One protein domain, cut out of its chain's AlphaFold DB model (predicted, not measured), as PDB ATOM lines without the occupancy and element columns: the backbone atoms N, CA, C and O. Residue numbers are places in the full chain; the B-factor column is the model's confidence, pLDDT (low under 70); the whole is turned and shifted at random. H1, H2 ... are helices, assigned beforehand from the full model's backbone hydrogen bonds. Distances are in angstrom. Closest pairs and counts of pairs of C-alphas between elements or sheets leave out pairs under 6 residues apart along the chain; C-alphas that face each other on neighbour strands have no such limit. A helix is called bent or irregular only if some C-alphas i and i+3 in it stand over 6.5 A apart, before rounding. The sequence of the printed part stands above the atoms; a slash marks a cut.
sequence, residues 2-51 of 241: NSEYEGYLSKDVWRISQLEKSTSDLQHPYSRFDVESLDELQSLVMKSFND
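What this domain is: This is residues 2 to 51 of the 241 residues of the protein "Hypothetical protein" of Adineta steineri (UniProt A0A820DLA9). The model is a flat, open frame of three helices with few contacts between them: H1 and H2 meet near their ends as a corner, and from the far end of H2 a long link without a named element turns back through the middle of the domain to H3. H3 begins near the first residue of H1 and points away from it, and its residues 45 to 49, with residues 50 and 51 after them, stick out. The printed part has 50 residues, with three named helices in the order H1, H2, H3 and no named strand; the class is all helix, and 31 of the residues are in named elements. The whole is loose, with a radius of gyration of the C-alphas of 12.2 A, and spans 37 by 26 by 8 A.

How they stand to each other: H2, residues 12 to 23, and H3, residues 38 to 49, are the longest helices, with 12 residues each, and they are apart. H1, residues 2 to 8, is close to H2 but not clearly touching it; their closest C-alphas, those of Tyr 8 and Trp 14, are 6.3 A apart. The lines of H1 and H2 are about perpendicular, at 79 degrees. H1 is also close to H3 but not clearly touching it, with 1 pair of C-alphas within 8 A, those of Asn 2 and Leu 38 at 7.6 A. The lines of H1 and H3 are about perpendicular too, at 79 degrees. In H1, H2 and H3 every backbone O i to N i+4 pair is within hydrogen-bond range.

Where its parts are: H2 runs from C-alpha 12 at (6.178, 1.150, 69.888) to C-alpha 23 at (17.575, 9.499, 78.438), 16.5 A from first to last C-alpha. H1, residues 2 to 8, measures 9.8 A and begins at C-alpha 2 at (16.275, -13.621, 72.336). H3, residues 38 to 49, measures 16.2 A and ends at C-alpha 49 at (29.525, -9.102, 90.534). None of the three is bent.

The domain as a whole: The two C-alphas farthest apart are those of Asp 12 and Asp 51, at 37.6 A. The printed part, residues 2 to 51, has no cut. The link from H1 to H2, with 3 residues, is tight, and the link from H2 to H3 is long, with 14 residues, 24 to 37. The C-alphas of this long link lie 2 to 14 A from the mean of the C-alphas. Residues 45 to 51, of which 45 to 49 belong to H3, stand free. The mean pLDDT of the printed part is 73.8, and 20 residues are under 70: residues 2 to 5, residue 9, residues 17 to 18, residues 21 to 22 and residues 26 to 36. The mean pLDDT is 63 for H1, 72 for H2 and 90 for H3.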
ATOM      1  N   ASN A   2      16.043 -14.129  73.703       48.88
ATOM      2  CA  ASN A   2      16.275 -13.621  72.336       48.88
ATOM      3  C   ASN A   2      14.983 -13.504  71.494       48.88
ATOM      4  O   ASN A   2      14.731 -12.482  70.870       48.88
ATOM      5  N   SER A   3      14.084 -14.488  71.587       53.38
ATOM      6  CA  SER A   3      12.756 -14.424  70.952       53.38
ATOM      7  C   SER A   3      11.844 -13.328  71.523       53.38
ATOM      8  O   SER A   3      10.951 -12.833  70.840       53.38
ATOM      9  N   GLU A   4      12.057 -12.934  72.782       59.44
ATOM     10  CA  GLU A   4      11.328 -11.823  73.393       59.44
ATOM     11  C   GLU A   4      11.885 -10.488  72.901       59.44
ATOM     12  O   GLU A   4      11.093  -9.639  72.506       59.44
ATOM     13  N   TYR A   5      13.213 -10.330  72.848       65.62
ATOM     14  CA  TYR A   5      13.881  -9.174  72.246       65.62
ATOM     15  C   TYR A   5      13.394  -8.931  70.812       65.62
ATOM     16  O   TYR A   5      12.867  -7.862  70.508       65.62
ATOM     17  N   GLU A   6      13.449  -9.962  69.966       72.06
ATOM     18  CA  GLU A   6      12.982  -9.903  68.577       72.06
ATOM     19  C   GLU A   6      11.491  -9.538  68.483       72.06
ATOM     20  O   GLU A   6      11.095  -8.701  67.669       72.06
ATOM     21  N   GLY A   7      10.657 -10.099  69.365       70.62
ATOM     22  CA  GLY A   7       9.234  -9.764  69.443       70.62
ATOM     23  C   GLY A   7       8.965  -8.326  69.905       70.62
ATOM     24  O   GLY A   7       7.990  -7.703  69.468       70.62
ATOM     25  N   TYR A   8       9.817  -7.775  70.771       70.94
ATOM     26  CA  TYR A   8       9.678  -6.430  71.326       70.94
ATOM     27  C   TYR A   8      10.112  -5.315  70.364       70.94
ATOM     28  O   TYR A   8       9.544  -4.223  70.447       70.94
ATOM     29  N   LEU A   9      10.983  -5.592  69.382       67.19
ATOM     30  CA  LEU A   9      11.380  -4.630  68.336       67.19
ATOM     31  C   LEU A   9      10.175  -4.026  67.594       67.19
ATOM     32  O   LEU A   9      10.171  -2.849  67.222       67.19
ATOM     33  N   SER A  10       9.114  -4.814  67.417       73.69
ATOM     34  CA  SER A  10       7.894  -4.379  66.730       73.69
ATOM     35  C   SER A  10       6.991  -3.463  67.569       73.69
ATOM     36  O   SER A  10       6.154  -2.756  67.008       73.69
ATOM     37  N   LYS A  11       7.161  -3.401  68.898       77.25
ATOM     38  CA  LYS A  11       6.238  -2.699  69.806       77.25
ATOM     39  C   LYS A  11       6.692  -1.266  70.087       77.25
ATOM     40  O   LYS A  11       7.701  -1.054  70.756       77.25
ATOM     41  N   ASP A  12       5.895  -0.280  69.665       75.75
ATOM     42  CA  ASP A  12       6.178   1.150  69.888       75.75
ATOM     43  C   ASP A  12       6.380   1.491  71.370       75.75
ATOM     44  O   ASP A  12       7.318   2.197  71.718       75.75
ATOM     45  N   VAL A  13       5.553   0.928  72.256       73.69
ATOM     46  CA  VAL A  13       5.638   1.158  73.712       73.69
ATOM     47  C   VAL A  13       6.983   0.700  74.282       73.69
ATOM     48  O   VAL A  13       7.554   1.363  75.143       73.69
ATOM     49  N   TRP A  14       7.517  -0.419  73.787       70.69
ATOM     50  CA  TRP A  14       8.817  -0.918  74.228       70.69
ATOM     51  C   TRP A  14       9.956  -0.050  73.685       70.69
ATOM     52  O   TRP A  14      10.841   0.336  74.446       70.69
ATOM     53  N   ARG A  15       9.879   0.361  72.410       72.88
ATOM     54  CA  ARG A  15      10.838   1.301  71.803       72.88
ATOM     55  C   ARG A  15      10.868   2.655  72.524       72.88
ATOM     56  O   ARG A  15      11.947   3.197  72.744       72.88
ATOM     57  N   ILE A  16       9.710   3.173  72.943       76.44
ATOM     58  CA  ILE A  16       9.606   4.405  73.745       76.44
ATOM     59  C   ILE A  16      10.221   4.204  75.132       76.44
ATOM     60  O   ILE A  16      11.017   5.033  75.556       76.44
ATOM     61  N   SER A  17       9.950   3.080  75.802       69.81
ATOM     62  CA  SER A  17      10.588   2.764  77.089       69.81
ATOM     63  C   SER A  17      12.117   2.686  76.969       69.81
ATOM     64  O   SER A  17      12.835   3.123  77.863       69.81
ATOM     65  N   GLN A  18      12.629   2.187  75.843       69.75
ATOM     66  CA  GLN A  18      14.058   2.168  75.518       69.75
ATOM     67  C   GLN A  18      14.648   3.587  75.374       69.75
ATOM     68  O   GLN A  18      15.734   3.886  75.878       69.75
ATOM     69  N   LEU A  19      13.909   4.497  74.729       71.19
ATOM     70  CA  LEU A  19      14.278   5.909  74.617       71.19
ATOM     71  C   LEU A  19      14.265   6.611  75.988       71.19
ATOM     72  O   LEU A  19      15.192   7.345  76.324       71.19
ATOM     73  N   GLU A  20      13.256   6.353  76.816       71.31
ATOM     74  CA  GLU A  20      13.153   6.899  78.177       71.31
ATOM     75  C   GLU A  20      14.285   6.395  79.083       71.31
ATOM     76  O   GLU A  20      14.858   7.163  79.852       71.31
ATOM     77  N   LYS A  21      14.684   5.125  78.954       66.94
ATOM     78  CA  LYS A  21      15.838   4.581  79.683       66.94
ATOM     79  C   LYS A  21      17.158   5.193  79.231       66.94
ATOM     80  O   LYS A  21      17.949   5.593  80.081       66.94
ATOM     81  N   SER A  22      17.387   5.318  77.924       69.19
ATOM     82  CA  SER A  22      18.618   5.931  77.394       69.19
ATOM     83  C   SER A  22      18.740   7.427  77.709       69.19
ATOM     84  O   SER A  22      19.848   7.957  77.739       69.19
ATOM     85  N   THR A  23      17.618   8.099  77.983       75.56
ATOM     86  CA  THR A  23      17.575   9.499  78.438       75.56
ATOM     87  C   THR A  23      17.551   9.648  79.963       75.56
ATOM     88  O   THR A  23      17.705  10.760  80.469       75.56
ATOM     89  N   SER A  24      17.395   8.547  80.704       73.00
ATOM     90  CA  SER A  24      17.489   8.522  82.165       73.00
ATOM     91  C   SER A  24      18.946   8.528  82.648       73.00
ATOM     92  O   SER A  24      19.876   8.283  81.880       73.00
ATOM     93  N   ASP A  25      19.163   8.830  83.931       71.38
ATOM     94  CA  ASP A  25      20.504   8.875  84.520       71.38
ATOM     95  C   ASP A  25      21.250   7.536  84.330       71.38
ATOM     96  O   ASP A  25      20.829   6.479  84.811       71.38
ATOM     97  N   LEU A  26      22.397   7.595  83.647       69.44
ATOM     98  CA  LEU A  26      23.268   6.454  83.335       69.44
ATOM     99  C   LEU A  26      23.872   5.785  84.584       69.44
ATOM    100  O   LEU A  26      24.380   4.656  84.519       69.44
ATOM    101  N   GLN A  27      23.859   6.471  85.730       68.25
ATOM    102  CA  GLN A  27      24.251   5.905  87.021       68.25
ATOM    103  C   GLN A  27      23.089   5.210  87.734       68.25
ATOM    104  O   GLN A  27      23.327   4.364  88.598       68.25
ATOM    105  N   HIS A  28      21.844   5.508  87.364       64.38
ATOM    106  CA  HIS A  28      20.672   4.920  87.990       64.38
ATOM    107  C   HIS A  28      20.383   3.518  87.415       64.38
ATOM    108  O   HIS A  28      20.308   3.372  86.195       64.38
ATOM    109  N   PRO A  29      20.150   2.477  88.242       55.28
ATOM    110  CA  PRO A  29      19.955   1.096  87.774       55.28
ATOM    111  C   PRO A  29      18.856   0.914  86.714       55.28
ATOM    112  O   PRO A  29      18.957   0.032  85.869       55.28
ATOM    113  N   TYR A  30      17.833   1.772  86.721       59.75
ATOM    114  CA  TYR A  30      16.748   1.778  85.728       59.75
ATOM    115  C   TYR A  30      17.229   1.914  84.272       59.75
ATOM    116  O   TYR A  30      16.601   1.342  83.387       59.75
ATOM    117  N   SER A  31      18.350   2.603  84.025       59.84
ATOM    118  CA  SER A  31      18.922   2.753  82.677       59.84
ATOM    119  C   SER A  31      19.615   1.487  82.158       59.84
ATOM    120  O   SER A  31      19.948   1.425  80.980       59.84
ATOM    121  N   ARG A  32      19.846   0.481  83.018       57.50
ATOM    122  CA  ARG A  32      20.676  -0.704  82.716       57.50
ATOM    123  C   ARG A  32      19.919  -2.026  82.693       57.50
ATOM    124  O   ARG A  32      20.492  -3.046  82.335       57.50
ATOM    125  N   PHE A  33      18.664  -2.041  83.128       56.28
ATOM    126  CA  PHE A  33      17.844  -3.247  83.076       56.28
ATOM    127  C   PHE A  33      17.005  -3.226  81.799       56.28
ATOM    128  O   PHE A  33      15.917  -2.645  81.790       56.28
ATOM    129  N   ASP A  34      17.501  -3.857  80.732       54.59
ATOM    130  CA  ASP A  34      16.762  -4.049  79.480       54.59
ATOM    131  C   ASP A  34      16.796  -5.479  78.931       54.59
ATOM    132  O   ASP A  34      17.478  -6.357  79.459       54.59
ATOM    133  N   VAL A  35      15.990  -5.720  77.892       61.50
ATOM    134  CA  VAL A  35      15.983  -6.979  77.136       61.50
ATOM    135  C   VAL A  35      17.207  -6.985  76.216       61.50
ATOM    136  O   VAL A  35      17.108  -6.613  75.057       61.50
ATOM    137  N   GLU A  36      18.368  -7.358  76.745       69.44
ATOM    138  CA  GLU A  36      19.617  -7.496  75.982       69.44
ATOM    139  C   GLU A  36      19.852  -8.958  75.551       69.44
ATOM    140  O   GLU A  36      19.163  -9.887  75.999       69.44
ATOM    141  N   SER A  37      20.826  -9.183  74.665       84.31
ATOM    142  CA  SER A  37      21.269 -10.537  74.316       84.31
ATOM    143  C   SER A  37      21.878 -11.255  75.530       84.31
ATOM    144  O   SER A  37      22.316 -10.633  76.498       84.31
ATOM    145  N   LEU A  38      21.935 -12.593  75.498       85.62
ATOM    146  CA  LEU A  38      22.531 -13.360  76.602       85.62
ATOM    147  C   LEU A  38      24.007 -12.991  76.839       85.62
ATOM    148  O   LEU A  38      24.435 -12.941  77.991       85.62
ATOM    149  N   ASP A  39      24.753 -12.683  75.776       88.38
ATOM    150  CA  ASP A  39      26.168 -12.302  75.853       88.38
ATOM    151  C   ASP A  39      26.364 -10.925  76.515       88.38
ATOM    152  O   ASP A  39      27.281 -10.734  77.325       88.38
ATOM    153  N   GLU A  40      25.478  -9.969  76.224       85.81
ATOM    154  CA  GLU A  40      25.467  -8.638  76.849       85.81
ATOM    155  C   GLU A  40      25.091  -8.730  78.333       85.81
ATOM    156  O   GLU A  40      25.828  -8.226  79.188       85.81
ATOM    157  N   LEU A  41      24.032  -9.483  78.659       86.56
ATOM    158  CA  LEU A  41      23.616  -9.728  80.043       86.56
ATOM    159  C   LEU A  41      24.723 -10.415  80.853       86.56
ATOM    160  O   LEU A  41      24.994 -10.027  81.991       86.56
ATOM    161  N   GLN A  42      25.406 -11.404  80.270       89.81
ATOM    162  CA  GLN A  42      26.553 -12.052  80.904       89.81
ATOM    163  C   GLN A  42      27.671 -11.043  81.185       89.81
ATOM    164  O   GLN A  42      28.216 -11.011  82.291       89.81
ATOM    165  N   SER A  43      27.996 -10.192  80.210       91.00
ATOM    166  CA  SER A  43      29.030  -9.163  80.350       91.00
ATOM    167  C   SER A  43      28.690  -8.157  81.455       91.00
ATOM    168  O   SER A  43      29.557  -7.795  82.257       91.00
ATOM    169  N   LEU A  44      27.421  -7.751  81.558       88.38
ATOM    170  CA  LEU A  44      26.924  -6.858  82.605       88.38
ATOM    171  C   LEU A  44      27.023  -7.488  84.002       88.38
ATOM    172  O   LEU A  44      27.473  -6.831  84.948       88.38
ATOM    173  N   VAL A  45      26.637  -8.762  84.135       90.69
ATOM    174  CA  VAL A  45      26.728  -9.512  85.398       90.69
ATOM    175  C   VAL A  45      28.185  -9.668  85.825       90.69
ATOM    176  O   VAL A  45      28.510  -9.356  86.971       90.69
ATOM    177  N   MET A  46      29.075 -10.060  84.910       92.69
ATOM    178  CA  MET A  46      30.511 -10.168  85.191       92.69
ATOM    179  C   MET A  46      31.084  -8.828  85.652       92.69
ATOM    180  O   MET A  46      31.735  -8.761  86.688       92.69
ATOM    181  N   LYS A  47      30.773  -7.727  84.962       92.00
ATOM    182  CA  LYS A  47      31.228  -6.389  85.367       92.00
ATOM    183  C   LYS A  47      30.731  -5.977  86.759       92.00
ATOM    184  O   LYS A  47      31.419  -5.231  87.447       92.00
ATOM    185  N   SER A  48      29.539  -6.417  87.154       92.12
ATOM    186  CA  SER A  48      28.888  -5.965  88.391       92.12
ATOM    187  C   SER A  48      29.216  -6.830  89.613       92.12
ATOM    188  O   SER A  48      29.261  -6.307  90.723       92.12
ATOM    189  N   PHE A  49      29.426  -8.138  89.430       92.62
ATOM    190  CA  PHE A  49      29.525  -9.102  90.534       92.62
ATOM    191  C   PHE A  49      30.866  -9.847  90.618       92.62
ATOM    192  O   PHE A  49      31.097 -10.533  91.612       92.62
ATOM    193  N   ASN A  50      31.768  -9.711  89.636       93.88
ATOM    194  CA  ASN A  50      33.053 -10.427  89.638       93.88
ATOM    195  C   ASN A  50      33.962 -10.052  90.821       93.88
ATOM    196  O   ASN A  50      34.733 -10.883  91.293       93.88
ATOM    197  N   ASP A  51      33.834  -8.829  91.336       95.12
ATOM    198  CA  ASP A  51      34.656  -8.342  92.449       95.12
ATOM    199  C   ASP A  51      34.162  -8.826  93.826       95.12
ATOM    200  O   ASP A  51      34.783  -8.527  94.848       95.12
TER     201      ASP A  51